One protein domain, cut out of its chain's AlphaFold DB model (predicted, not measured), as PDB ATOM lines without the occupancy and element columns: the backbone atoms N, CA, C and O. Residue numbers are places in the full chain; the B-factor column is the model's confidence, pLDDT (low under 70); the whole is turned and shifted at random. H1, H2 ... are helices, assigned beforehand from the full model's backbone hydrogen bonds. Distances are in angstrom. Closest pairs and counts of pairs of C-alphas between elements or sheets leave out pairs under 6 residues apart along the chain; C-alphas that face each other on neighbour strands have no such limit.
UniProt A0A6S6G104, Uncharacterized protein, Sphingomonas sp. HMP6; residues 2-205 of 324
ATOM      1  N   ALA A   2       3.515  38.219  -2.951       73.31
ATOM      2  CA  ALA A   2       3.859  37.458  -4.164       73.31
ATOM      3  C   ALA A   2       5.261  36.814  -4.096       73.31
ATOM      4  O   ALA A   2       5.410  35.656  -4.467       73.31
ATOM      5  N   GLU A   3       6.252  37.522  -3.546       77.44
ATOM      6  CA  GLU A   3       7.610  36.996  -3.330       77.44
ATOM      7  C   GLU A   3       7.631  35.813  -2.352       77.44
ATOM      8  O   GLU A   3       8.097  34.742  -2.702       77.44
ATOM      9  N   GLN A   4       6.985  35.943  -1.190       79.81
ATOM     10  CA  GLN A   4       6.838  34.833  -0.235       79.81
ATOM     11  C   GLN A   4       6.179  33.595  -0.861       79.81
ATOM     12  O   GLN A   4       6.549  32.469  -0.552       79.81
ATOM     13  N   ARG A   5       5.193  33.786  -1.749       82.50
ATOM     14  CA  ARG A   5       4.590  32.667  -2.489       82.50
ATOM     15  C   ARG A   5       5.572  32.041  -3.473       82.50
ATOM     16  O   ARG A   5       5.530  30.831  -3.650       82.50
ATOM     17  N   LEU A   6       6.425  32.843  -4.108       88.62
ATOM     18  CA  LEU A   6       7.468  32.344  -4.993       88.62
ATOM     19  C   LEU A   6       8.519  31.539  -4.222       88.62
ATOM     20  O   LEU A   6       8.880  30.465  -4.684       88.62
ATOM     21  N   ASP A   7       8.948  32.001  -3.047       88.44
ATOM     22  CA  ASP A   7       9.880  31.247  -2.200       88.44
ATOM     23  C   ASP A   7       9.279  29.896  -1.787       88.44
ATOM     24  O   ASP A   7       9.924  28.866  -1.946       88.44
ATOM     25  N   VAL A   8       7.999  29.864  -1.388       88.88
ATOM     26  CA  VAL A   8       7.291  28.603  -1.093       88.88
ATOM     27  C   VAL A   8       7.233  27.680  -2.315       88.88
ATOM     28  O   VAL A   8       7.427  26.476  -2.171       88.88
ATOM     29  N   LEU A   9       6.988  28.216  -3.516       90.38
ATOM     30  CA  LEU A   9       7.010  27.422  -4.752       90.38
ATOM     31  C   LEU A   9       8.410  26.875  -5.055       90.38
ATOM     32  O   LEU A   9       8.530  25.748  -5.522       90.38
ATOM     33  N   LEU A  10       9.463  27.652  -4.804       92.75
ATOM     34  CA  LEU A  10      10.843  27.206  -4.987       92.75
ATOM     35  C   LEU A  10      11.222  26.119  -3.979       92.75
ATOM     36  O   LEU A  10      11.815  25.120  -4.375       92.75
ATOM     37  N   ASP A  11      10.846  26.277  -2.712       91.69
ATOM     38  CA  ASP A  11      11.089  25.285  -1.663       91.69
ATOM     39  C   ASP A  11      10.360  23.969  -1.959       91.69
ATOM     40  O   ASP A  11      10.945  22.887  -1.860       91.69
ATOM     41  N   ASP A  12       9.097  24.062  -2.384       90.69
ATOM     42  CA  ASP A  12       8.298  22.917  -2.816       90.69
ATOM     43  C   ASP A  12       8.939  22.221  -4.024       90.69
ATOM     44  O   ASP A  12       9.135  21.007  -4.013       90.69
ATOM     45  N   LEU A  13       9.393  22.988  -5.018       89.56
ATOM     46  CA  LEU A  13      10.078  22.463  -6.195       89.56
ATOM     47  C   LEU A  13      11.409  21.777  -5.851       89.56
ATOM     48  O   LEU A  13      11.731  20.733  -6.421       89.56
ATOM     49  N   ILE A  14      12.184  22.332  -4.915       91.12
ATOM     50  CA  ILE A  14      13.434  21.734  -4.418       91.12
ATOM     51  C   ILE A  14      13.139  20.415  -3.699       91.12
ATOM     52  O   ILE A  14      13.812  19.411  -3.948       91.12
ATOM     53  N   SER A  15      12.127  20.409  -2.830       88.94
ATOM     54  CA  SER A  15      11.683  19.221  -2.100       88.94
ATOM     55  C   SER A  15      11.223  18.125  -3.062       88.94
ATOM     56  O   SER A  15      11.720  16.998  -3.018       88.94
ATOM     57  N   LEU A  16      10.352  18.483  -4.005       85.00
ATOM     58  CA  LEU A  16       9.806  17.577  -5.003       85.00
ATOM     59  C   LEU A  16      10.897  17.012  -5.910       85.00
ATOM     60  O   LEU A  16      10.938  15.804  -6.143       85.00
ATOM     61  N   ARG A  17      11.819  17.862  -6.377       84.69
ATOM     62  CA  ARG A  17      12.986  17.434  -7.154       84.69
ATOM     63  C   ARG A  17      13.784  16.377  -6.401       84.69
ATOM     64  O   ARG A  17      14.113  15.352  -6.989       84.69
ATOM     65  N   LYS A  18      14.070  16.605  -5.116       85.31
ATOM     66  CA  LYS A  18      14.805  15.648  -4.285       85.31
ATOM     67  C   LYS A  18      14.054  14.323  -4.166       85.31
ATOM     68  O   LYS A  18      14.632  13.278  -4.435       85.31
ATOM     69  N   THR A  19      12.762  14.357  -3.833       84.06
ATOM     70  CA  THR A  19      11.927  13.146  -3.759       84.06
ATOM     71  C   THR A  19      11.965  12.366  -5.067       84.06
ATOM     72  O   THR A  19      12.126  11.148  -5.067       84.06
ATOM     73  N   VAL A  20      11.852  13.063  -6.191       77.69
ATOM     74  CA  VAL A  20      11.859  12.469  -7.524       77.69
ATOM     75  C   VAL A  20      13.222  11.863  -7.883       77.69
ATOM     76  O   VAL A  20      13.271  10.746  -8.406       77.69
ATOM     77  N   GLU A  21      14.320  12.560  -7.579       77.69
ATOM     78  CA  GLU A  21      15.687  12.067  -7.772       77.69
ATOM     79  C   GLU A  21      15.957  10.826  -6.899       77.69
ATOM     80  O   GLU A  21      16.478   9.834  -7.412       77.69
ATOM     81  N   ASP A  22      15.529  10.823  -5.636       81.12
ATOM     82  CA  ASP A  22      15.716   9.706  -4.697       81.12
ATOM     83  C   ASP A  22      14.887   8.463  -5.081       81.12
ATOM     84  O   ASP A  22      15.314   7.327  -4.872       81.12
ATOM     85  N   SER A  23      13.700   8.666  -5.662       75.88
ATOM     86  CA  SER A  23      12.739   7.590  -5.959       75.88
ATOM     87  C   SER A  23      12.923   6.951  -7.337       75.88
ATOM     88  O   SER A  23      12.397   5.865  -7.588       75.88
ATOM     89  N   THR A  24      13.633   7.620  -8.253       68.31
ATOM     90  CA  THR A  24      13.672   7.237  -9.672       68.31
ATOM     91  C   THR A  24      15.104   6.928 -10.117       68.31
ATOM     92  O   THR A  24      15.929   7.850 -10.161       68.31
ATOM     93  N   PRO A  25      15.416   5.668 -10.498       69.44
ATOM     94  CA  PRO A  25      16.718   5.296 -11.053       69.44
ATOM     95  C   PRO A  25      17.072   6.161 -12.264       69.44
ATOM     96  O   PRO A  25      16.202   6.435 -13.092       69.44
ATOM     97  N   GLU A  26      18.338   6.563 -12.393       64.56
ATOM     98  CA  GLU A  26      18.802   7.515 -13.416       64.56
ATOM     99  C   GLU A  26      18.446   7.089 -14.852       64.56
ATOM    100  O   GLU A  26      18.046   7.911 -15.672       64.56
ATOM    101  N   GLU A  27      18.458   5.784 -15.118       62.28
ATOM    102  CA  GLU A  27      18.089   5.155 -16.393       62.28
ATOM    103  C   GLU A  27      16.607   5.344 -16.768       62.28
ATOM    104  O   GLU A  27      16.247   5.314 -17.943       62.28
ATOM    105  N   ARG A  28      15.728   5.542 -15.774       59.97
ATOM    106  CA  ARG A  28      14.284   5.767 -15.964       59.97
ATOM    107  C   ARG A  28      13.906   7.247 -15.985       59.97
ATOM    108  O   ARG A  28      12.752   7.560 -16.256       59.97
ATOM    109  N   ARG A  29      14.869   8.153 -15.775       59.75
ATOM    110  CA  ARG A  29      14.671   9.612 -15.813       59.75
ATOM    111  C   ARG A  29      14.571  10.189 -17.239       59.75
ATOM    112  O   ARG A  29      14.514  11.405 -17.378       59.75
ATOM    113  N   TRP A  30      14.541   9.357 -18.289       52.31
ATOM    114  CA  TRP A  30      14.554   9.788 -19.704       52.31
ATOM    115  C   TRP A  30      13.409   9.213 -20.573       52.31
ATOM    116  O   TRP A  30      13.434   9.354 -21.794       52.31
ATOM    117  N   SER A  31      12.402   8.563 -19.978       48.78
ATOM    118  CA  SER A  31      11.158   8.143 -20.667       48.78
ATOM    119  C   SER A  31      10.077   9.228 -20.505       48.78
ATOM    120  O   SER A  31      10.211   9.994 -19.550       48.78
ATOM    121  N   PRO A  32       9.026   9.335 -21.360       50.72
ATOM    122  CA  PRO A  32       7.925  10.277 -21.137       50.72
ATOM    123  C   PRO A  32       7.418  10.087 -19.710       50.72
ATOM    124  O   PRO A  32       7.036   8.986 -19.302       50.72
ATOM    125  N   TRP A  33       7.605  11.125 -18.914       53.16
ATOM    126  CA  TRP A  33       7.745  11.008 -17.477       53.16
ATOM    127  C   TRP A  33       6.375  10.794 -16.831       53.16
ATOM    128  O   TRP A  33       5.464  11.602 -16.986       53.16
ATOM    129  N   TYR A  34       6.238   9.753 -16.011       48.34
ATOM    130  CA  TYR A  34       5.183   9.723 -14.999       48.34
ATOM    131  C   TYR A  34       5.514  10.813 -13.964       48.34
ATOM    132  O   TYR A  34       6.325  10.595 -13.068       48.34
ATOM    133  N   GLY A  35       4.939  12.008 -14.133       54.97
ATOM    134  CA  GLY A  35       5.090  13.132 -13.206       54.97
ATOM    135  C   GLY A  35       5.819  14.368 -13.740       54.97
ATOM    136  O   GLY A  35       5.950  15.311 -12.977       54.97
ATOM    137  N   SER A  36       6.257  14.437 -15.003       61.75
ATOM    138  CA  SER A  36       6.792  15.687 -15.598       61.75
ATOM    139  C   SER A  36       5.747  16.789 -15.689       61.75
ATOM    140  O   SER A  36       6.073  17.960 -15.503       61.75
ATOM    141  N   GLU A  37       4.485  16.398 -15.871       69.06
ATOM    142  CA  GLU A  37       3.344  17.306 -15.871       69.06
ATOM    143  C   GLU A  37       3.351  18.252 -14.657       69.06
ATOM    144  O   GLU A  37       3.087  19.448 -14.803       69.06
ATOM    145  N   ILE A  38       3.743  17.770 -13.470       78.56
ATOM    146  CA  ILE A  38       3.778  18.610 -12.265       78.56
ATOM    147  C   ILE A  38       4.813  19.739 -12.376       78.56
ATOM    148  O   ILE A  38       4.548  20.858 -11.942       78.56
ATOM    149  N   PHE A  39       5.968  19.471 -12.994       82.81
ATOM    150  CA  PHE A  39       7.061  20.432 -13.128       82.81
ATOM    151  C   PHE A  39       6.712  21.519 -14.141       82.81
ATOM    152  O   PHE A  39       6.965  22.698 -13.893       82.81
ATOM    153  N   SER A  40       6.046  21.148 -15.235       83.25
ATOM    154  CA  SER A  40       5.525  22.107 -16.209       83.25
ATOM    155  C   SER A  40       4.465  23.040 -15.609       83.25
ATOM    156  O   SER A  40       4.440  24.224 -15.954       83.25
ATOM    157  N   TYR A  41       3.652  22.589 -14.645       86.00
ATOM    158  CA  TYR A  41       2.677  23.465 -13.979       86.00
ATOM    159  C   TYR A  41       3.296  24.557 -13.093       86.00
ATOM    160  O   TYR A  41       2.632  25.572 -12.858       86.00
ATOM    161  N   TYR A  42       4.563  24.449 -12.671       90.56
ATOM    162  CA  TYR A  42       5.221  25.557 -11.960       90.56
ATOM    163  C   TYR A  42       5.322  26.822 -12.817       90.56
ATOM    164  O   TYR A  42       5.296  27.919 -12.265       90.56
ATOM    165  N   ALA A  43       5.328  26.709 -14.152       90.75
ATOM    166  CA  ALA A  43       5.243  27.869 -15.038       90.75
ATOM    167  C   ALA A  43       3.993  28.724 -14.759       90.75
ATOM    168  O   ALA A  43       4.064  29.954 -14.762       90.75
ATOM    169  N   VAL A  44       2.856  28.085 -14.449       89.94
ATOM    170  CA  VAL A  44       1.623  28.778 -14.050       89.94
ATOM    171  C   VAL A  44       1.831  29.516 -12.730       89.94
ATOM    172  O   VAL A  44       1.463  30.687 -12.625       89.94
ATOM    173  N   GLY A  45       2.459  28.865 -11.748       91.38
ATOM    174  CA  GLY A  45       2.788  29.469 -10.455       91.38
ATOM    175  C   GLY A  45       3.701  30.688 -10.593       91.38
ATOM    176  O   GLY A  45       3.375  31.763 -10.091       91.38
ATOM    177  N   PHE A  46       4.794  30.557 -11.346       94.69
ATOM    178  CA  PHE A  46       5.768  31.625 -11.568       94.69
ATOM    179  C   PHE A  46       5.161  32.844 -12.263       94.69
ATOM    180  O   PHE A  46       5.319  33.970 -11.787       94.69
ATOM    181  N   VAL A  47       4.412  32.632 -13.348       94.25
ATOM    182  CA  VAL A  47       3.729  33.730 -14.042       94.25
ATOM    183  C   VAL A  47       2.683  34.375 -13.137       94.25
ATOM    184  O   VAL A  47       2.605  35.598 -13.084       94.25
ATOM    185  N   THR A  48       1.934  33.590 -12.359       92.81
ATOM    186  CA  THR A  48       0.967  34.134 -11.394       92.81
ATOM    187  C   THR A  48       1.655  35.016 -10.347       92.81
ATOM    188  O   THR A  48       1.138  36.083 -10.016       92.81
ATOM    189  N   CYS A  49       2.836  34.630  -9.851       95.12
ATOM    190  CA  CYS A  49       3.616  35.474  -8.944       95.12
ATOM    191  C   CYS A  49       4.027  36.802  -9.598       95.12
ATOM    192  O   CYS A  49       3.827  37.851  -8.983       95.12
ATOM    193  N   LEU A  50       4.515  36.788 -10.845       95.44
ATOM    194  CA  LEU A  50       4.849  38.009 -11.595       95.44
ATOM    195  C   LEU A  50       3.622  38.903 -11.825       95.44
ATOM    196  O   LEU A  50       3.690  40.115 -11.623       95.44
ATOM    197  N   GLU A  51       2.487  38.314 -12.205       94.38
ATOM    198  CA  GLU A  51       1.224  39.033 -12.375       94.38
ATOM    199  C   GLU A  51       0.812  39.754 -11.095       94.38
ATOM    200  O   GLU A  51       0.531  40.953 -11.107       94.38
ATOM    201  N   TRP A  52       0.780  39.024  -9.981       93.81
ATOM    202  CA  TRP A  52       0.347  39.559  -8.697       93.81
ATOM    203  C   TRP A  52       1.306  40.618  -8.178       93.81
ATOM    204  O   TRP A  52       0.849  41.618  -7.636       93.81
ATOM    205  N   HIS A  53       2.606  40.424  -8.383       95.00
ATOM    206  CA  HIS A  53       3.630  41.398  -8.040       95.00
ATOM    207  C   HIS A  53       3.448  42.720  -8.805       95.00
ATOM    208  O   HIS A  53       3.368  43.784  -8.191       95.00
ATOM    209  N   ALA A  54       3.288  42.668 -10.131       95.69
ATOM    210  CA  ALA A  54       3.051  43.870 -10.931       95.69
ATOM    211  C   ALA A  54       1.744  44.579 -10.554       95.69
ATOM    212  O   ALA A  54       1.722  45.799 -10.389       95.69
ATOM    213  N   LYS A  55       0.662  43.817 -10.354       94.00
ATOM    214  CA  LYS A  55      -0.632  44.364  -9.926       94.00
ATOM    215  C   LYS A  55      -0.561  44.999  -8.542       94.00
ATOM    216  O   LYS A  55      -1.093  46.091  -8.361       94.00
ATOM    217  N   SER A  56       0.099  44.356  -7.575       93.12
ATOM    218  CA  SER A  56       0.231  44.911  -6.226       93.12
ATOM    219  C   SER A  56       1.045  46.197  -6.231       93.12
ATOM    220  O   SER A  56       0.620  47.170  -5.622       93.12
ATOM    221  N   ARG A  57       2.151  46.255  -6.985       94.75
ATOM    222  CA  ARG A  57       2.980  47.467  -7.068       94.75
ATOM    223  C   ARG A  57       2.296  48.610  -7.807       94.75
ATOM    224  O   ARG A  57       2.470  49.768  -7.433       94.75
ATOM    225  N   LEU A  58       1.452  48.305  -8.791       94.81
ATOM    226  CA  LEU A  58       0.575  49.307  -9.394       94.81
ATOM    227  C   LEU A  58      -0.436  49.853  -8.375       94.81
ATOM    228  O   LEU A  58      -0.611  51.063  -8.285       94.81
ATOM    229  N   VAL A  59      -1.072  48.982  -7.588       93.12
ATOM    230  CA  VAL A  59      -1.996  49.390  -6.515       93.12
ATOM    231  C   VAL A  59      -1.291  50.242  -5.462       93.12
ATOM    232  O   VAL A  59      -1.846  51.260  -5.056       93.12
ATOM    233  N   ASP A  60      -0.077  49.869  -5.055       93.38
ATOM    234  CA  ASP A  60       0.734  50.643  -4.111       93.38
ATOM    235  C   ASP A  60       1.019  52.045  -4.663       93.38
ATOM    236  O   ASP A  60       0.808  53.037  -3.968       93.38
ATOM    237  N   MET A  61       1.406  52.140  -5.941       95.00
ATOM    238  CA  MET A  61       1.649  53.413  -6.623       95.00
ATOM    239  C   MET A  61       0.406  54.285  -6.704       95.00
ATOM    240  O   MET A  61       0.471  55.452  -6.336       95.00
ATOM    241  N   LEU A  62      -0.736  53.735  -7.109       92.81
ATOM    242  CA  LEU A  62      -1.980  54.501  -7.197       92.81
ATOM    243  C   LEU A  62      -2.537  54.875  -5.815       92.81
ATOM    244  O   LEU A  62      -3.247  55.866  -5.690       92.81
ATOM    245  N   SER A  63      -2.224  54.099  -4.775       90.19
ATOM    246  CA  SER A  63      -2.562  54.450  -3.390       90.19
ATOM    247  C   SER A  63      -1.666  55.563  -2.856       90.19
ATOM    248  O   SER A  63      -2.133  56.411  -2.104       90.19
ATOM    249  N   TYR A  64      -0.391  55.566  -3.251       89.50
ATOM    250  CA  TYR A  64       0.575  56.606  -2.910       89.50
ATOM    251  C   TYR A  64       0.311  57.918  -3.665       89.50
ATOM    252  O   TYR A  64       0.333  58.988  -3.065       89.50
ATOM    253  N   ASN A  65       0.027  57.836  -4.964       90.62
ATOM    254  CA  ASN A  65      -0.259  58.973  -5.833       90.62
ATOM    255  C   ASN A  65      -1.523  58.712  -6.682       90.62
ATOM    256  O   ASN A  65      -1.427  58.297  -7.842       90.62
ATOM    257  N   PRO A  66      -2.727  58.972  -6.134       88.44
ATOM    258  CA  PRO A  66      -3.988  58.753  -6.848       88.44
ATOM    259  C   PRO A  66      -4.136  59.580  -8.130       88.44
ATOM    260  O   PRO A  66      -4.853  59.175  -9.046       88.44
ATOM    261  N   SER A  67      -3.437  60.713  -8.234       87.88
ATOM    262  CA  SER A  67      -3.452  61.577  -9.420       87.88
ATOM    263  C   SER A  67      -2.816  60.918 -10.651       87.88
ATOM    264  O   SER A  67      -3.057  61.361 -11.771       87.88
ATOM    265  N   SER A  68      -2.046  59.841 -10.469       90.00
ATOM    266  CA  SER A  68      -1.436  59.069 -11.559       90.00
ATOM    267  C   SER A  68      -2.397  58.080 -12.238       90.00
ATOM    268  O   SER A  68      -1.979  57.378 -13.168       90.00
ATOM    269  N   ILE A  69      -3.668  57.987 -11.810       89.06
ATOM    270  CA  ILE A  69      -4.703  57.195 -12.500       89.06
ATOM    271  C   ILE A  69      -4.960  57.795 -13.889       89.06
ATOM    272  O   ILE A  69      -5.256  58.981 -14.030       89.06
ATOM    273  N   ARG A  70      -4.883  56.967 -14.933       88.06
ATOM    274  CA  ARG A  70      -5.142  57.367 -16.323       88.06
ATOM    275  C   ARG A  70      -6.550  56.949 -16.732       88.06
ATOM    276  O   ARG A  70      -7.073  55.946 -16.257       88.06
ATOM    277  N   ILE A  71      -7.158  57.682 -17.663       83.12
ATOM    278  CA  ILE A  71      -8.501  57.355 -18.178       83.12
ATOM    279  C   ILE A  71      -8.535  55.942 -18.783       83.12
ATOM    280  O   ILE A  71      -9.507  55.214 -18.582       83.12
ATOM    281  N   ASP A  72      -7.461  55.541 -19.460       84.00
ATOM    282  CA  ASP A  72      -7.328  54.222 -20.092       84.00
ATOM    283  C   ASP A  72      -7.218  53.072 -19.072       84.00
ATOM    284  O   ASP A  72      -7.529  51.923 -19.388       84.00
ATOM    285  N   ASP A  73      -6.857  53.362 -17.816       81.31
ATOM    286  CA  ASP A  73      -6.886  52.356 -16.744       81.31
ATOM    287  C   ASP A  73      -8.324  51.930 -16.409       81.31
ATOM    288  O   ASP A  73      -8.560  50.831 -15.909       81.31
ATOM    289  N   ILE A  74      -9.290  52.809 -16.693       78.25
ATOM    290  CA  ILE A  74     -10.709  52.616 -16.399       78.25
ATOM    291  C   ILE A  74     -11.449  52.190 -17.669       78.25
ATOM    292  O   ILE A  74     -12.175  51.193 -17.670       78.25
ATOM    293  N   LYS A  75     -11.269  52.931 -18.769       70.50
ATOM    294  CA  LYS A  75     -11.972  52.684 -20.033       70.50
ATOM    295  C   LYS A  75     -11.360  51.498 -20.778       70.50
ATOM    296  O   LYS A  75     -10.195  51.521 -21.142       70.50
ATOM    297  N   GLY A  76     -12.170  50.475 -21.049       64.69
ATOM    298  CA  GLY A  76     -11.781  49.313 -21.861       64.69
ATOM    299  C   GLY A  76     -11.037  48.208 -21.103       64.69
ATOM    300  O   GLY A  76     -10.998  47.078 -21.583       64.69
ATOM    301  N   THR A  77     -10.519  48.497 -19.906       68.75
ATOM    302  CA  THR A  77      -9.804  47.518 -19.070       68.75
ATOM    303  C   THR A  77     -10.743  46.812 -18.080       68.75
ATOM    304  O   THR A  77     -10.581  45.623 -17.808       68.75
ATOM    305  N   ILE A  78     -11.769  47.506 -17.571       73.81
ATOM    306  CA  ILE A  78     -12.731  46.953 -16.606       73.81
ATOM    307  C   ILE A  78     -14.044  46.619 -17.323       73.81
ATOM    308  O   ILE A  78     -14.695  47.501 -17.876       73.81
ATOM    309  N   SER A  79     -14.457  45.349 -17.305       77.12
ATOM    310  CA  SER A  79     -15.775  44.957 -17.835       77.12
ATOM    311  C   SER A  79     -16.915  45.411 -16.917       77.12
ATOM    312  O   SER A  79     -16.762  45.388 -15.694       77.12
ATOM    313  N   ASP A  80     -18.087  45.715 -17.481       79.38
ATOM    314  CA  ASP A  80     -19.278  46.144 -16.723       79.38
ATOM    315  C   ASP A  80     -19.627  45.180 -15.579       79.38
ATOM    316  O   ASP A  80     -19.950  45.595 -14.466       79.38
ATOM    317  N   LYS A  81     -19.471  43.872 -15.813       79.81
ATOM    318  CA  LYS A  81     -19.691  42.835 -14.796       79.81
ATOM    319  C   LYS A  81     -18.739  42.970 -13.603       79.81
ATOM    320  O   LYS A  81     -19.156  42.770 -12.465       79.81
ATOM    321  N   VAL A  82     -17.470  43.296 -13.851       75.50
ATOM    322  CA  VAL A  82     -16.464  43.496 -12.794       75.50
ATOM    323  C   VAL A  82     -16.750  44.778 -12.014       75.50
ATOM    324  O   VAL A  82     -16.605  44.776 -10.794       75.50
ATOM    325  N   ILE A  83     -17.226  45.837 -12.681       77.00
ATOM    326  CA  ILE A  83     -17.651  47.081 -12.018       77.00
ATOM    327  C   ILE A  83     -18.784  46.789 -11.028       77.00
ATOM    328  O   ILE A  83     -18.683  47.163  -9.862       77.00
ATOM    329  N   VAL A  84     -19.826  46.068 -11.458       79.00
ATOM    330  CA  VAL A  84     -20.961  45.707 -10.588       79.00
ATOM    331  C   VAL A  84     -20.491  44.910  -9.364       79.00
ATOM    332  O   VAL A  84     -20.800  45.286  -8.235       79.00
ATOM    333  N   GLN A  85     -19.665  43.877  -9.562       79.25
ATOM    334  CA  GLN A  85     -19.127  43.068  -8.457       79.25
ATOM    335  C   GLN A  85     -18.244  43.871  -7.493       79.25
ATOM    336  O   GLN A  85     -18.211  43.603  -6.291       79.25
ATOM    337  N   ALA A  86     -17.495  44.844  -8.002       75.75
ATOM    338  CA  ALA A  86     -16.654  45.694  -7.177       75.75
ATOM    339  C   ALA A  86     -17.469  46.677  -6.334       75.75
ATOM    340  O   ALA A  86     -17.142  46.875  -5.164       75.75
ATOM    341  N   VAL A  87     -18.554  47.228  -6.889       78.12
ATOM    342  CA  VAL A  87     -19.502  48.061  -6.137       78.12
ATOM    343  C   VAL A  87     -20.149  47.248  -5.015       78.12
ATOM    344  O   VAL A  87     -20.158  47.697  -3.870       78.12
ATOM    345  N   GLU A  88     -20.601  46.022  -5.302       81.50
ATOM    346  CA  GLU A  88     -21.148  45.107  -4.284       81.50
ATOM    347  C   GLU A  88     -20.155  44.844  -3.143       81.50
ATOM    348  O   GLU A  88     -20.533  44.800  -1.971       81.50
ATOM    349  N   LYS A  89     -18.865  44.711  -3.472       80.31
ATOM    350  CA  LYS A  89     -17.791  44.456  -2.503       80.31
ATOM    351  C   LYS A  89     -17.193  45.715  -1.874       80.31
ATOM    352  O   LYS A  89     -16.249  45.587  -1.096       80.31
ATOM    353  N   LYS A  90     -17.720  46.909  -2.177       80.94
ATOM    354  CA  LYS A  90     -17.168  48.204  -1.733       80.94
ATOM    355  C   LYS A  90     -15.670  48.350  -2.053       80.94
ATOM    356  O   LYS A  90     -14.920  48.930  -1.270       80.94
ATOM    357  N   ALA A  91     -15.230  47.785  -3.177       80.12
ATOM    358  CA  ALA A  91     -13.843  47.874  -3.614       80.12
ATOM    359  C   ALA A  91     -13.524  49.297  -4.090       80.12
ATOM    360  O   ALA A  91     -14.364  49.967  -4.696       80.12
ATOM    361  N   SER A  92     -12.302  49.762  -3.828       84.12
ATOM    362  CA  SER A  92     -11.866  51.078  -4.302       84.12
ATOM    363  C   SER A  92     -11.570  51.061  -5.807       84.12
ATOM    364  O   SER A  92     -11.243  50.019  -6.381       84.12
ATOM    365  N   VAL A  93     -11.620  52.232  -6.453       83.44
ATOM    366  CA  VAL A  93     -11.229  52.392  -7.871       83.44
ATOM    367  C   VAL A  93      -9.803  51.884  -8.113       83.44
ATOM    368  O   VAL A  93      -9.532  51.241  -9.120       83.44
ATOM    369  N   ILE A  94      -8.903  52.094  -7.153       87.62
ATOM    370  CA  ILE A  94      -7.514  51.629  -7.224       87.62
ATOM    371  C   ILE A  94      -7.438  50.095  -7.252       87.62
ATOM    372  O   ILE A  94      -6.723  49.521  -8.073       87.62
ATOM    373  N   GLN A  95      -8.197  49.419  -6.384       85.75
ATOM    374  CA  GLN A  95      -8.253  47.953  -6.354       85.75
ATOM    375  C   GLN A  95      -8.850  47.388  -7.645       85.75
ATOM    376  O   GLN A  95      -8.388  46.361  -8.140       85.75
ATOM    377  N   LEU A  96      -9.848  48.077  -8.199       84.94
ATOM    378  CA  LEU A  96     -10.449  47.757  -9.489       84.94
ATOM    379  C   LEU A  96      -9.427  47.813 -10.625       84.94
ATOM    380  O   LEU A  96      -9.277  46.824 -11.340       84.94
ATOM    381  N   VAL A  97      -8.693  48.924 -10.737       87.00
ATOM    382  CA  VAL A  97      -7.632  49.105 -11.739       87.00
ATOM    383  C   VAL A  97      -6.569  48.016 -11.599       87.00
ATOM    384  O   VAL A  97      -6.234  47.341 -12.571       87.00
ATOM    385  N   GLY A  98      -6.075  47.780 -10.380       86.56
ATOM    386  CA  GLY A  98      -5.086  46.734 -10.119       86.56
ATOM    387  C   GLY A  98      -5.565  45.338 -10.522       86.56
ATOM    388  O   GLY A  98      -4.810  44.565 -11.112       86.56
ATOM    389  N   ALA A  99      -6.829  45.009 -10.250       83.12
ATOM    390  CA  ALA A  99      -7.405  43.722 -10.624       83.12
ATOM    391  C   ALA A  99      -7.551  43.568 -12.147       83.12
ATOM    392  O   ALA A  99      -7.285  42.481 -12.673       83.12
ATOM    393  N   SER A 100      -7.940  44.638 -12.842       84.12
ATOM    394  CA  SER A 100      -8.267  44.620 -14.268       84.12
ATOM    395  C   SER A 100      -7.056  44.683 -15.195       84.12
ATOM    396  O   SER A 100      -7.145  44.218 -16.330       84.12
ATOM    397  N   VAL A 101      -5.918  45.217 -14.737       87.94
ATOM    398  CA  VAL A 101      -4.687  45.240 -15.541       87.94
ATOM    399  C   VAL A 101      -4.304  43.820 -15.964       87.94
ATOM    400  O   VAL A 101      -4.220  42.897 -15.149       87.94
ATOM    401  N   LYS A 102      -4.067  43.634 -17.264       88.06
ATOM    402  CA  LYS A 102      -3.645  42.354 -17.832       88.06
ATOM    403  C   LYS A 102      -2.122  42.301 -17.902       88.06
ATOM    404  O   LYS A 102      -1.506  43.085 -18.615       88.06
ATOM    405  N   VAL A 103      -1.534  41.344 -17.190       92.00
ATOM    406  CA  VAL A 103      -0.102  41.036 -17.250       92.00
ATOM    407  C   VAL A 103       0.019  39.629 -17.826       92.00
ATOM    408  O   VAL A 103      -0.170  38.650 -17.124       92.00
ATOM    409  N   SER A 104       0.204  39.504 -19.139       89.62
ATOM    410  CA  SER A 104       0.221  38.195 -19.823       89.62
ATOM    411  C   SER A 104       1.467  37.948 -20.668       89.62
ATOM    412  O   SER A 104       1.590  36.886 -21.275       89.62
ATOM    413  N   THR A 105       2.361  38.932 -20.718       94.19
ATOM    414  CA  THR A 105       3.650  38.902 -21.415       94.19
ATOM    415  C   THR A 105       4.709  39.608 -20.572       94.19
ATOM    416  O   THR A 105       4.387  40.482 -19.759       94.19
ATOM    417  N   THR A 106       5.978  39.300 -20.818       93.88
ATOM    418  CA  THR A 106       7.119  40.008 -20.224       93.88
ATOM    419  C   THR A 106       7.061  41.509 -20.504       93.88
ATOM    420  O   THR A 106       7.266  42.312 -19.600       93.88
ATOM    421  N   GLU A 107       6.690  41.905 -21.726       94.50
ATOM    422  CA  GLU A 107       6.493  43.312 -22.096       94.50
ATOM    423  C   GLU A 107       5.413  43.985 -21.237       94.50
ATOM    424  O   GLU A 107       5.637  45.073 -20.713       94.50
ATOM    425  N   SER A 108       4.268  43.327 -21.017       93.75
ATOM    426  CA  SER A 108       3.211  43.877 -20.159       93.75
ATOM    427  C   SER A 108       3.662  44.012 -18.701       93.75
ATOM    428  O   SER A 108       3.369  45.023 -18.065       93.75
ATOM    429  N   TYR A 109       4.439  43.052 -18.185       96.00
ATOM    430  CA  TYR A 109       5.033  43.131 -16.848       96.00
ATOM    431  C   TYR A 109       6.004  44.316 -16.742       96.00
ATOM    432  O   TYR A 109       5.866  45.157 -15.848       96.00
ATOM    433  N   PHE A 110       6.932  44.435 -17.698       95.50
ATOM    434  CA  PHE A 110       7.891  45.539 -17.765       95.50
ATOM    435  C   PHE A 110       7.211  46.894 -17.930       95.50
ATOM    436  O   PHE A 110       7.631  47.862 -17.304       95.50
ATOM    437  N   SER A 111       6.145  46.970 -18.724       95.25
ATOM    438  CA  SER A 111       5.365  48.190 -18.913       95.25
ATOM    439  C   SER A 111       4.689  48.634 -17.613       95.25
ATOM    440  O   SER A 111       4.721  49.819 -17.278       95.25
ATOM    441  N   VAL A 112       4.094  47.704 -16.856       95.69
ATOM    442  CA  VAL A 112       3.422  48.026 -15.587       95.69
ATOM    443  C   VAL A 112       4.425  48.495 -14.535       95.69
ATOM    444  O   VAL A 112       4.252  49.582 -13.987       95.69
ATOM    445  N   ILE A 113       5.498  47.739 -14.278       97.25
ATOM    446  CA  ILE A 113       6.498  48.155 -13.279       97.25
ATOM    447  C   ILE A 113       7.276  49.390 -13.754       97.25
ATOM    448  O   ILE A 113       7.538  50.294 -12.966       97.25
ATOM    449  N   GLY A 114       7.603  49.483 -15.044       96.62
ATOM    450  CA  GLY A 114       8.272  50.650 -15.620       96.62
ATOM    451  C   GLY A 114       7.448  51.928 -15.468       96.62
ATOM    452  O   GLY A 114       8.003  52.987 -15.175       96.62
ATOM    453  N   ARG A 115       6.115  51.835 -15.575       95.00
ATOM    454  CA  ARG A 115       5.225  52.940 -15.201       95.00
ATOM    455  C   ARG A 115       5.381  53.293 -13.726       95.00
ATOM    456  O   ARG A 115       5.525  54.470 -13.434       95.00
ATOM    457  N   VAL A 116       5.372  52.316 -12.820       96.50
ATOM    458  CA  VAL A 116       5.559  52.584 -11.385       96.50
ATOM    459  C   VAL A 116       6.880  53.322 -11.134       96.50
ATOM    460  O   VAL A 116       6.871  54.352 -10.471       96.50
ATOM    461  N   PHE A 117       7.990  52.870 -11.725       96.31
ATOM    462  CA  PHE A 117       9.299  53.530 -11.600       96.31
ATOM    463  C   PHE A 117       9.257  54.978 -12.095       96.31
ATOM    464  O   PHE A 117       9.758  55.880 -11.426       96.31
ATOM    465  N   LYS A 118       8.615  55.213 -13.245       95.19
ATOM    466  CA  LYS A 118       8.464  56.553 -13.815       95.19
ATOM    467  C   LYS A 118       7.652  57.480 -12.907       95.19
ATOM    468  O   LYS A 118       8.066  58.611 -12.687       95.19
ATOM    469  N   GLU A 119       6.511  57.020 -12.399       94.44
ATOM    470  CA  GLU A 119       5.632  57.828 -11.537       94.44
ATOM    471  C   GLU A 119       6.271  58.112 -10.165       94.44
ATOM    472  O   GLU A 119       5.986  59.141  -9.561       94.44
ATOM    473  N   LEU A 120       7.174  57.242  -9.693       93.25
ATOM    474  CA  LEU A 120       7.983  57.475  -8.490       93.25
ATOM    475  C   LEU A 120       9.263  58.290  -8.750       93.25
ATOM    476  O   LEU A 120      10.003  58.565  -7.810       93.25
ATOM    477  N   GLY A 121       9.537  58.677 -10.000       93.00
ATOM    478  CA  GLY A 121      10.689  59.511 -10.351       93.00
ATOM    479  C   GLY A 121      12.041  58.797 -10.281       93.00
ATOM    480  O   GLY A 121      13.050  59.436  -9.985       93.00
ATOM    481  N   PHE A 122      12.091  57.485 -10.532       93.25
ATOM    482  CA  PHE A 122      13.359  56.749 -10.507       93.25
ATOM    483  C   PHE A 122      14.277  57.217 -11.649       93.25
ATOM    484  O   PHE A 122      13.803  57.420 -12.770       93.25
ATOM    485  N   PRO A 123      15.594  57.365 -11.411       89.81
ATOM    486  CA  PRO A 123      16.521  57.930 -12.395       89.81
ATOM    487  C   PRO A 123      16.937  56.938 -13.496       89.81
ATOM    488  O   PRO A 123      17.798  57.254 -14.312       89.81
ATOM    489  N   PHE A 124      16.357  55.739 -13.512       91.12
ATOM    490  CA  PHE A 124      16.688  54.646 -14.420       91.12
ATOM    491  C   PHE A 124      15.422  53.922 -14.884       91.12
ATOM    492  O   PHE A 124      14.392  53.902 -14.204       91.12
ATOM    493  N   SER A 125      15.508  53.271 -16.040       91.94
ATOM    494  CA  SER A 125      14.484  52.329 -16.482       91.94
ATOM    495  C   SER A 125      14.610  50.987 -15.753       91.94
ATOM    496  O   SER A 125      15.682  50.592 -15.290       91.94
ATOM    497  N   LEU A 126      13.510  50.231 -15.698       91.06
ATOM    498  CA  LEU A 126      13.519  48.900 -15.087       91.06
ATOM    499  C   LEU A 126      14.527  47.954 -15.761       91.06
ATOM    500  O   LEU A 126      15.202  47.179 -15.088       91.06
ATOM    501  N   LYS A 127      14.645  48.017 -17.092       89.50
ATOM    502  CA  LYS A 127      15.575  47.157 -17.827       89.50
ATOM    503  C   LYS A 127      17.023  47.483 -17.465       89.50
ATOM    504  O   LYS A 127      17.766  46.562 -17.151       89.50
ATOM    505  N   GLU A 128      17.390  48.767 -17.458       89.69
ATOM    506  CA  GLU A 128      18.730  49.216 -17.053       89.69
ATOM    507  C   GLU A 128      19.070  48.727 -15.645       89.69
ATOM    508  O   GLU A 128      20.127  48.130 -15.457       89.69
ATOM    509  N   TRP A 129      18.143  48.882 -14.693       91.44
ATOM    510  CA  TRP A 129      18.333  48.425 -13.317       91.44
ATOM    511  C   TRP A 129      18.566  46.914 -13.209       91.44
ATOM    512  O   TRP A 129      19.542  46.482 -12.600       91.44
ATOM    513  N   LEU A 130      17.707  46.093 -13.824       90.38
ATOM    514  CA  LEU A 130      17.826  44.632 -13.728       90.38
ATOM    515  C   LEU A 130      19.070  44.082 -14.431       90.38
ATOM    516  O   LEU A 130      19.638  43.089 -13.983       90.38
ATOM    517  N   THR A 131      19.502  44.717 -15.520       88.38
ATOM    518  CA  THR A 131      20.759  44.348 -16.188       88.38
ATOM    519  C   THR A 131      21.997  44.907 -15.486       88.38
ATOM    520  O   THR A 131      23.113  44.506 -15.809       88.38
ATOM    521  N   GLY A 132      21.815  45.820 -14.530       82.62
ATOM    522  CA  GLY A 132      22.867  46.354 -13.675       82.62
ATOM    523  C   GLY A 132      23.252  45.397 -12.547       82.62
ATOM    524  O   GLY A 132      22.545  44.434 -12.247       82.62
ATOM    525  N   THR A 133      24.395  45.671 -11.919       77.44
ATOM    526  CA  THR A 133      24.909  44.911 -10.770       77.44
ATOM    527  C   THR A 133      23.998  45.058  -9.557       77.44
ATOM    528  O   THR A 133      23.615  46.177  -9.208       77.44
ATOM    529  N   ALA A 134      23.699  43.948  -8.884       70.12
ATOM    530  CA  ALA A 134      22.983  43.980  -7.616       70.12
ATOM    531  C   ALA A 134      23.797  44.717  -6.539       70.12
ATOM    532  O   ALA A 134      25.027  44.642  -6.516       70.12
ATOM    533  N   GLU A 135      23.121  45.445  -5.647       66.38
ATOM    534  CA  GLU A 135      23.781  46.217  -4.588       66.38
ATOM    535  C   GLU A 135      24.640  45.287  -3.710       66.38
ATOM    536  O   GLU A 135      24.165  44.264  -3.219       66.38
ATOM    537  N   GLY A 136      25.926  45.614  -3.540       61.84
ATOM    538  CA  GLY A 136      26.872  44.772  -2.793       61.84
ATOM    539  C   GLY A 136      27.355  43.518  -3.536       61.84
ATOM    540  O   GLY A 136      28.016  42.675  -2.932       61.84
ATOM    541  N   SER A 137      27.064  43.393  -4.835       68.88
ATOM    542  CA  SER A 137      27.464  42.271  -5.686       68.88
ATOM    543  C   SER A 137      28.133  42.753  -6.977       68.88
ATOM    544  O   SER A 137      27.892  43.857  -7.459       68.88
ATOM    545  N   THR A 138      28.969  41.902  -7.572       73.62
ATOM    546  CA  THR A 138      29.502  42.092  -8.934       73.62
ATOM    547  C   THR A 138      28.618  41.448 -10.004       73.62
ATOM    548  O   THR A 138      28.907  41.556 -11.193       73.62
ATOM    549  N   VAL A 139      27.550  40.761  -9.590       77.75
ATOM    550  CA  VAL A 139      26.649  40.008 -10.464       77.75
ATOM    551  C   VAL A 139      25.389  40.828 -10.725       77.75
ATOM    552  O   VAL A 139      24.833  41.434  -9.805       77.75
ATOM    553  N   CYS A 140      24.937  40.846 -11.977       83.50
ATOM    554  CA  CYS A 140      23.679  41.484 -12.354       83.50
ATOM    555  C   CYS A 140      22.475  40.761 -11.745       83.50
ATOM    556  O   CYS A 140      22.541  39.552 -11.518       83.50
ATOM    557  N   TRP A 141      21.359  41.467 -11.535       85.75
ATOM    558  CA  TRP A 141      20.117  40.803 -11.115       85.75
ATOM    559  C   TRP A 141      19.678  39.773 -12.152       85.75
ATOM    560  O   TRP A 141      19.351  38.640 -11.811       85.75
ATOM    561  N   VAL A 142      19.687  40.173 -13.424       86.88
ATOM    562  CA  VAL A 142      19.254  39.342 -14.545       86.88
ATOM    563  C   VAL A 142      20.192  39.570 -15.728       86.88
ATOM    564  O   VAL A 142      20.481  40.708 -16.100       86.88
ATOM    565  N   GLN A 143      20.674  38.489 -16.337       83.06
ATOM    566  CA  GLN A 143      21.456  38.543 -17.572       83.06
ATOM    567  C   GLN A 143      20.541  38.788 -18.788       83.06
ATOM    568  O   GLN A 143      19.341  38.518 -18.759       83.06
ATOM    569  N   GLY A 144      21.085  39.339 -19.879       74.12
ATOM    570  CA  GLY A 144      20.276  39.723 -21.045       74.12
ATOM    571  C   GLY A 144      19.534  38.553 -21.709       74.12
ATOM    572  O   GLY A 144      18.407  38.722 -22.171       74.12
ATOM    573  N   ASP A 145      20.133  37.365 -21.710       82.56
ATOM    574  CA  ASP A 145      19.544  36.107 -22.183       82.56
ATOM    575  C   ASP A 145      18.431  35.587 -21.256       82.56
ATOM    576  O   ASP A 145      17.424  35.066 -21.731       82.56
ATOM    577  N   GLN A 146      18.546  35.808 -19.946       85.94
ATOM    578  CA  GLN A 146      17.521  35.443 -18.963       85.94
ATOM    579  C   GLN A 146      16.222  36.247 -19.129       85.94
ATOM    580  O   GLN A 146      15.148  35.747 -18.798       85.94
ATOM    581  N   ILE A 147      16.271  37.458 -19.698       84.25
ATOM    582  CA  ILE A 147      15.050  38.199 -20.060       84.25
ATOM    583  C   ILE A 147      14.275  37.458 -21.158       84.25
ATOM    584  O   ILE A 147      13.054  37.346 -21.067       84.25
ATOM    585  N   ALA A 148      14.965  36.894 -22.155       86.25
ATOM    586  CA  ALA A 148      14.316  36.092 -23.195       86.25
ATOM    587  C   ALA A 148      13.709  34.791 -22.632       86.25
ATOM    588  O   ALA A 148      12.726  34.276 -23.164       86.25
ATOM    589  N   VAL A 149      14.246  34.279 -21.519       89.31
ATOM    590  CA  VAL A 149      13.647  33.149 -20.791       89.31
ATOM    591  C   VAL A 149      12.308  33.538 -20.148       89.31
ATOM    592  O   VAL A 149      11.395  32.722 -20.111       89.31
ATOM    593  N   LEU A 150      12.109  34.783 -19.705       90.50
ATOM    594  CA  LEU A 150      10.789  35.209 -19.213       90.50
ATOM    595  C   LEU A 150       9.723  35.135 -20.311       90.50
ATOM    596  O   LEU A 150       8.608  34.680 -20.047       90.50
ATOM    597  N   ASP A 151      10.070  35.512 -21.546       90.81
ATOM    598  CA  ASP A 151       9.158  35.405 -22.692       90.81
ATOM    599  C   ASP A 151       8.748  33.959 -22.955       90.81
ATOM    600  O   ASP A 151       7.567  33.683 -23.208       90.81
ATOM    601  N   SER A 152       9.696  33.023 -22.847       89.88
ATOM    602  CA  SER A 152       9.399  31.601 -23.002       89.88
ATOM    603  C   SER A 152       8.514  31.086 -21.865       89.88
ATOM    604  O   SER A 152       7.555  30.371 -22.145       89.88
ATOM    605  N   ILE A 153       8.731  31.518 -20.617       91.88
ATOM    606  CA  ILE A 153       7.894  31.150 -19.463       91.88
ATOM    607  C   ILE A 153       6.451  31.662 -19.634       91.88
ATOM    608  O   ILE A 153       5.503  30.894 -19.456       91.88
ATOM    609  N   PHE A 154       6.257  32.932 -20.014       91.56
ATOM    610  CA  PHE A 154       4.920  33.489 -20.271       91.56
ATOM    611  C   PHE A 154       4.210  32.768 -21.421       91.56
ATOM    612  O   PHE A 154       3.034  32.412 -21.302       91.56
ATOM    613  N   THR A 155       4.924  32.536 -22.525       89.06
ATOM    614  CA  THR A 155       4.391  31.828 -23.697       89.06
ATOM    615  C   THR A 155       3.983  30.407 -23.331       89.06
ATOM    616  O   THR A 155       2.870  29.986 -23.644       89.06
ATOM    617  N   PHE A 156       4.848  29.704 -22.604       87.75
ATOM    618  CA  PHE A 156       4.618  28.340 -22.161       87.75
ATOM    619  C   PHE A 156       3.423  28.240 -21.207       87.75
ATOM    620  O   PHE A 156       2.544  27.404 -21.407       87.75
ATOM    621  N   ARG A 157       3.300  29.157 -20.234       86.88
ATOM    622  CA  ARG A 157       2.100  29.247 -19.385       86.88
ATOM    623  C   ARG A 157       0.842  29.410 -20.226       86.88
ATOM    624  O   ARG A 157      -0.145  28.728 -19.974       86.88
ATOM    625  N   ASN A 158       0.855  30.323 -21.196       83.81
ATOM    626  CA  ASN A 158      -0.318  30.580 -22.030       83.81
ATOM    627  C   ASN A 158      -0.696  29.330 -22.842       83.81
ATOM    628  O   ASN A 158      -1.875  28.995 -22.891       83.81
ATOM    629  N   GLN A 159       0.278  28.607 -23.405       80.06
ATOM    630  CA  GLN A 159       0.042  27.322 -24.075       80.06
ATOM    631  C   GLN A 159      -0.616  26.312 -23.125       80.06
ATOM    632  O   GLN A 159      -1.697  25.819 -23.428       80.06
ATOM    633  N   LEU A 160      -0.045  26.104 -21.933       78.31
ATOM    634  CA  LEU A 160      -0.603  25.195 -20.927       78.31
ATOM    635  C   LEU A 160      -2.038  25.562 -20.521       78.31
ATOM    636  O   LEU A 160      -2.896  24.693 -20.431       78.31
ATOM    637  N   VAL A 161      -2.324  26.844 -20.278       74.31
ATOM    638  CA  VAL A 161      -3.657  27.292 -19.837       74.31
ATOM    639  C   VAL A 161      -4.689  27.214 -20.966       74.31
ATOM    640  O   VAL A 161      -5.845  26.890 -20.704       74.31
ATOM    641  N   HIS A 162      -4.297  27.480 -22.214       64.31
ATOM    642  CA  HIS A 162      -5.191  27.361 -23.369       64.31
ATOM    643  C   HIS A 162      -5.443  25.907 -23.795       64.31
ATOM    644  O   HIS A 162      -6.454  25.643 -24.441       64.31
ATOM    645  N   GLU A 163      -4.581  24.969 -23.402       57.25
ATOM    646  CA  GLU A 163      -4.797  23.532 -23.590       57.25
ATOM    647  C   GLU A 163      -5.792  22.928 -22.584       57.25
ATOM    648  O   GLU A 163      -6.401  21.902 -22.874       57.25
ATOM    649  N   ILE A 164      -6.022  23.570 -21.432       52.94
ATOM    650  CA  ILE A 164      -6.971  23.116 -20.399       52.94
ATOM    651  C   ILE A 164      -8.373  23.659 -20.722       52.94
ATOM    652  O   ILE A 164      -8.958  24.468 -20.003       52.94
ATOM    653  N   GLY A 165      -8.928  23.221 -21.852       46.94
ATOM    654  CA  GLY A 165     -10.374  23.228 -22.058       46.94
ATOM    655  C   GLY A 165     -10.992  22.053 -21.298       46.94
ATOM    656  O   GLY A 165     -10.406  20.975 -21.278       46.94
ATOM    657  N   LEU A 166     -12.177  22.227 -20.699       45.09
ATOM    658  CA  LEU A 166     -12.881  21.216 -19.880       45.09
ATOM    659  C   LEU A 166     -13.068  19.830 -20.548       45.09
ATOM    660  O   LEU A 166     -13.431  18.880 -19.862       45.09
ATOM    661  N   GLU A 167     -12.803  19.700 -21.853       42.06
ATOM    662  CA  GLU A 167     -12.976  18.474 -22.644       42.06
ATOM    663  C   GLU A 167     -11.703  17.999 -23.377       42.06
ATOM    664  O   GLU A 167     -11.742  16.972 -24.053       42.06
ATOM    665  N   SER A 168     -10.563  18.692 -23.252       48.53
ATOM    666  CA  SER A 168      -9.321  18.306 -23.940       48.53
ATOM    667  C   SER A 168      -8.142  18.317 -22.974       48.53
ATOM    668  O   SER A 168      -7.769  19.362 -22.452       48.53
ATOM    669  N   MET A 169      -7.539  17.154 -22.732       54.44
ATOM    670  CA  MET A 169      -6.194  17.104 -22.167       54.44
ATOM    671  C   MET A 169      -5.205  17.524 -23.260       54.44
ATOM    672  O   MET A 169      -5.211  16.938 -24.341       54.44
ATOM    673  N   GLY A 170      -4.390  18.543 -22.974       52.69
ATOM    674  CA  GLY A 170      -3.324  19.023 -23.855       52.69
ATOM    675  C   GLY A 170      -2.370  17.920 -24.315       52.69
ATOM    676  O   GLY A 170      -2.269  16.860 -23.689       52.69
ATOM    677  N   HIS A 171      -1.668  18.153 -25.425       57.75
ATOM    678  CA  HIS A 171      -0.762  17.155 -25.993       57.75
ATOM    679  C   HIS A 171       0.386  16.863 -24.999       57.75
ATOM    680  O   HIS A 171       0.983  17.811 -24.487       57.75
ATOM    681  N   PRO A 172       0.766  15.590 -24.748       57.91
ATOM    682  CA  PRO A 172       1.803  15.231 -23.767       57.91
ATOM    683  C   PRO A 172       3.106  16.031 -23.908       57.91
ATOM    684  O   PRO A 172       3.667  16.486 -22.926       57.91
ATOM    685  N   ASN A 173       3.534  16.321 -25.141       59.38
ATOM    686  CA  ASN A 173       4.727  17.138 -25.411       59.38
ATOM    687  C   ASN A 173       4.704  18.560 -24.817       59.38
ATOM    688  O   ASN A 173       5.772  19.113 -24.580       59.38
ATOM    689  N   ALA A 174       3.535  19.175 -24.618       59.22
ATOM    690  CA  ALA A 174       3.436  20.477 -23.957       59.22
ATOM    691  C   ALA A 174       3.466  20.315 -22.430       59.22
ATOM    692  O   ALA A 174       4.170  21.051 -21.738       59.22
ATOM    693  N   ARG A 175       2.768  19.293 -21.923       62.81
ATOM    694  CA  ARG A 175       2.658  18.968 -20.494       62.81
ATOM    695  C   ARG A 175       3.942  18.423 -19.881       62.81
ATOM    696  O   ARG A 175       4.190  18.684 -18.720       62.81
ATOM    697  N   ASP A 176       4.767  17.728 -20.652       65.88
ATOM    698  CA  ASP A 176       5.943  17.005 -20.154       65.88
ATOM    699  C   ASP A 176       7.266  17.652 -20.586       65.88
ATOM    700  O   ASP A 176       8.297  16.994 -20.716       65.88
ATOM    701  N   SER A 177       7.240  18.956 -20.863       72.12
ATOM    702  CA  SER A 177       8.366  19.670 -21.474       72.12
ATOM    703  C   SER A 177       9.386  20.212 -20.472       72.12
ATOM    704  O   SER A 177      10.504  20.540 -20.871       72.12
ATOM    705  N   TRP A 178       9.025  20.345 -19.191       81.88
ATOM    706  CA  TRP A 178       9.942  20.835 -18.162       81.88
ATOM    707  C   TRP A 178      10.449  19.688 -17.301       81.88
ATOM    708  O   TRP A 178       9.682  19.008 -16.624       81.88
ATOM    709  N   ASP A 179      11.769  19.526 -17.277       81.50
ATOM    710  CA  ASP A 179      12.433  18.718 -16.263       81.50
ATOM    711  C   ASP A 179      12.613  19.519 -14.948       81.50
ATOM    712  O   ASP A 179      12.512  20.755 -14.944       81.50
ATOM    713  N   PRO A 180      12.906  18.851 -13.814       82.81
ATOM    714  CA  PRO A 180      13.047  19.520 -12.519       82.81
ATOM    715  C   PRO A 180      14.144  20.592 -12.475       82.81
ATOM    716  O   PRO A 180      14.033  21.566 -11.729       82.81
ATOM    717  N   LYS A 181      15.228  20.425 -13.245       85.38
ATOM    718  CA  LYS A 181      16.338  21.388 -13.285       85.38
ATOM    719  C   LYS A 181      15.923  22.635 -14.053       85.38
ATOM    720  O   LYS A 181      16.194  23.737 -13.581       85.38
ATOM    721  N   LEU A 182      15.250  22.468 -15.192       88.06
ATOM    722  CA  LEU A 182      14.727  23.574 -15.987       88.06
ATOM    723  C   LEU A 182      13.664  24.359 -15.211       88.06
ATOM    724  O   LEU A 182      13.734  25.587 -15.160       88.06
ATOM    725  N   ALA A 183      12.734  23.666 -14.548       89.69
ATOM    726  CA  ALA A 183      11.731  24.306 -13.700       89.69
ATOM    727  C   ALA A 183      12.385  25.162 -12.603       89.69
ATOM    728  O   ALA A 183      11.999  26.315 -12.403       89.69
ATOM    729  N   LEU A 184      13.416  24.631 -11.933       91.38
ATOM    730  CA  LEU A 184      14.116  25.355 -10.873       91.38
ATOM    731  C   LEU A 184      14.890  26.557 -11.421       91.38
ATOM    732  O   LEU A 184      14.816  27.640 -10.847       91.38
ATOM    733  N   ALA A 185      15.593  26.390 -12.542       92.25
ATOM    734  CA  ALA A 185      16.314  27.479 -13.194       92.25
ATOM    735  C   ALA A 185      15.370  28.630 -13.580       92.25
ATOM    736  O   ALA A 185      15.651  29.790 -13.277       92.25
ATOM    737  N   ASN A 186      14.214  28.308 -14.166       94.00
ATOM    738  CA  ASN A 186      13.190  29.286 -14.527       94.00
ATOM    739  C   ASN A 186      12.620  30.001 -13.294       94.00
ATOM    740  O   ASN A 186      12.477  31.225 -13.301       94.00
ATOM    741  N   GLY A 187      12.351  29.263 -12.215       93.94
ATOM    742  CA  GLY A 187      11.889  29.841 -10.954       93.94
ATOM    743  C   GLY A 187      12.901  30.805 -10.330       93.94
ATOM    744  O   GLY A 187      12.523  31.873  -9.852       93.94
ATOM    745  N   LEU A 188      14.193  30.471 -10.380       93.56
ATOM    746  CA  LEU A 188      15.262  31.338  -9.876       93.56
ATOM    747  C   LEU A 188      15.394  32.628 -10.694       93.56
ATOM    748  O   LEU A 188      15.595  33.688 -10.110       93.56
ATOM    749  N   ILE A 189      15.218  32.574 -12.020       94.06
ATOM    750  CA  ILE A 189      15.190  33.778 -12.871       94.06
ATOM    751  C   ILE A 189      14.028  34.691 -12.464       94.06
ATOM    752  O   ILE A 189      14.215  35.894 -12.278       94.06
ATOM    753  N   VAL A 190      12.835  34.122 -12.276       95.25
ATOM    754  CA  VAL A 190      11.644  34.861 -11.828       95.25
ATOM    755  C   VAL A 190      11.892  35.510 -10.463       95.25
ATOM    756  O   VAL A 190      11.561  36.682 -10.270       95.25
ATOM    757  N   ALA A 191      12.538  34.793  -9.540       92.81
ATOM    758  CA  ALA A 191      12.899  35.321  -8.228       92.81
ATOM    759  C   ALA A 191      13.898  36.471  -8.326       92.81
ATOM    760  O   ALA A 191      13.696  37.500  -7.687       92.81
ATOM    761  N   SER A 192      14.930  36.346  -9.160       91.81
ATOM    762  CA  SER A 192      15.902  37.416  -9.384       91.81
ATOM    763  C   SER A 192      15.266  38.684  -9.951       91.81
ATOM    764  O   SER A 192      15.597  39.783  -9.510       91.81
ATOM    765  N   VAL A 193      14.313  38.553 -10.881       93.88
ATOM    766  CA  VAL A 193      13.556  39.695 -11.422       93.88
ATOM    767  C   VAL A 193      12.755  40.386 -10.321       93.88
ATOM    768  O   VAL A 193      12.816  41.608 -10.195       93.88
ATOM    769  N   MET A 194      11.998  39.621  -9.529       93.69
ATOM    770  CA  MET A 194      11.169  40.179  -8.459       93.69
ATOM    771  C   MET A 194      12.027  40.839  -7.379       93.69
ATOM    772  O   MET A 194      11.792  41.996  -7.049       93.69
ATOM    773  N   ARG A 195      13.080  40.164  -6.911       90.81
ATOM    774  CA  ARG A 195      14.021  40.708  -5.921       90.81
ATOM    775  C   ARG A 195      14.738  41.954  -6.426       90.81
ATOM    776  O   ARG A 195      14.892  42.905  -5.672       90.81
ATOM    777  N   GLY A 196      15.121  41.987  -7.703       91.56
ATOM    778  CA  GLY A 196      15.731  43.172  -8.302       91.56
ATOM    779  C   GLY A 196      14.784  44.368  -8.332       91.56
ATOM    780  O   GLY A 196      15.196  45.482  -8.019       91.56
ATOM    781  N   VAL A 197      13.504  44.145  -8.643       94.19
ATOM    782  CA  VAL A 197      12.471  45.188  -8.557       94.19
ATOM    783  C   VAL A 197      12.284  45.668  -7.116       94.19
ATOM    784  O   VAL A 197      12.275  46.872  -6.872       94.19
ATOM    785  N   GLU A 198      12.169  44.749  -6.160       92.44
ATOM    786  CA  GLU A 198      11.982  45.086  -4.746       92.44
ATOM    787  C   GLU A 198      13.189  45.834  -4.168       92.44
ATOM    788  O   GLU A 198      13.018  46.822  -3.458       92.44
ATOM    789  N   ALA A 199      14.408  45.465  -4.560       89.88
ATOM    790  CA  ALA A 199      15.613  46.197  -4.193       89.88
ATOM    791  C   ALA A 199      15.610  47.639  -4.728       89.88
ATOM    792  O   ALA A 199      16.019  48.552  -4.012       89.88
ATOM    793  N   ALA A 200      15.102  47.869  -5.946       91.94
ATOM    794  CA  ALA A 200      14.942  49.226  -6.471       91.94
ATOM    795  C   ALA A 200      13.979  50.048  -5.605       91.94
ATOM    796  O   ALA A 200      14.265  51.205  -5.296       91.94
ATOM    797  N   PHE A 201      12.856  49.454  -5.184       92.38
ATOM    798  CA  PHE A 201      11.908  50.120  -4.291       92.38
ATOM    799  C   PHE A 201      12.533  50.430  -2.936       92.38
ATOM    800  O   PHE A 201      12.463  51.570  -2.487       92.38
ATOM    801  N   THR A 202      13.202  49.463  -2.316       89.06
ATOM    802  CA  THR A 202      13.898  49.657  -1.038       89.06
ATOM    803  C   THR A 202      14.934  50.782  -1.103       89.06
ATOM    804  O   THR A 202      15.090  51.523  -0.134       89.06
ATOM    805  N   ALA A 203      15.638  50.925  -2.228       87.12
ATOM    806  CA  ALA A 203      16.696  51.917  -2.386       87.12
ATOM    807  C   ALA A 203      16.192  53.317  -2.785       87.12
ATOM    808  O   ALA A 203      16.783  54.313  -2.369       87.12
ATOM    809  N   HIS A 204      15.135  53.407  -3.601       89.88
ATOM    810  CA  HIS A 204      14.771  54.655  -4.285       89.88
ATOM    811  C   HIS A 204      13.328  55.116  -4.079       89.88
ATOM    812  O   HIS A 204      13.015  56.262  -4.403       89.88
ATOM    813  N   ALA A 205      12.433  54.268  -3.567       90.12
ATOM    814  CA  ALA A 205      11.059  54.690  -3.342       90.12
ATOM    815  C   ALA A 205      10.981  55.748  -2.229       90.12
ATOM    816  O   ALA A 205      11.734  55.683  -1.253       90.12
TER     817      ALA A 205
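What this domain is: This is residues 2 to 205 of the 324 residues of an uncharacterized protein of Sphingomonas sp. HMP6 (UniProt A0A6S6G104). Three long helices, H1, H2 and H10, run side by side as a bundle, with H1 over the groove between H2 and H10. On the side away from H1, H8 crosses H2 and H10 and H6 runs beside the later part of H2, while H5 packs on H2 near its end and H3 and H4 lie out beyond H5. The printed part has 204 residues with ten named helices, H1 to H10 in chain order, and no named strand; the class is all helix. The whole is compact, with a radius of gyration of the C-alphas of 19.1 A, and flat, spanning 61 by 49 by 24 A; residues 22 to 28 stick out.

Where its parts are: The longest helix, H2, is residues 36 to 64, 43.3 A from C-alpha 36 at (6.792, 15.687, -15.598) to C-alpha 64. H1 is residues 2 to 23, 31.2 A, beginning with C-alpha 2 at (3.859, 37.458, -4.164). H10 is residues 180 to 204, 36.1 A, ending with C-alpha 204 at (14.771, 54.655, -4.285). H8 is residues 144 to 163, 30.0 A, and H6 residues 106 to 119, 19.9 A. The shorter helices are H3, residues 71 to 74, H4, 80 to 88, H5, 93 to 100, H7, 126 to 131, and H9, 172 to 175.

How they stand to each other: H2 is the hub, touching six helices. It forms a helical hairpin with H1, opposite ways at a shallow tilt of 12 degrees; their closest C-alphas, of Ala 2 and Cys 49, are 5.2 A apart. H10 touches H2 the same way at a shallow tilt of 10 degrees, closest at the C-alphas of Phe 39 and Pro 180, 6.1 A. H10 also touches H1, with the C-alphas of Arg 17 and Pro 180 closest at 5.8 A. H8 touches H2 with residues 153 to 161 alone, only just about perpendicular at 71 degrees; the C-alphas of Val 44 and Arg 157 are closest, 5.4 A. H6 touches residues 50 to 61 alone of H2, closest at the C-alphas of Ala 54 and Ile 113, 6.0 A. H5 touches residues 55 to 63 alone of H2, closest at the C-alphas of Lys 55 and Gly 98, 5.0 A. H7 touches H10, closest at the C-alphas of Leu 130 and Gly 196, 6.0 A, and H9 touches H2, closest at the C-alphas of Glu 37 and Arg 175, 5.0 A. H3 and H4 are each close to but not clearly touching H5, with closest C-alphas at 6.0 A and 6.9 A. Every O i to N i+4 pair is within hydrogen-bond range in H1, H4, H5, H6, H7 and H10, against 22 of 25 in H2 and 14 of 16 in H8; H3 and H9 are too short for such a pair.

The domain as a whole: The C-alphas farthest apart, of Glu 27 and Ser 67, are 60.8 A apart. The printed part has no cut. The links H1 to H2 and H7 to H8 are long, 12 residues each. pLDDT is under 70 at residues 24 to 37, 76 to 77, 135 to 137 and 162 to 176.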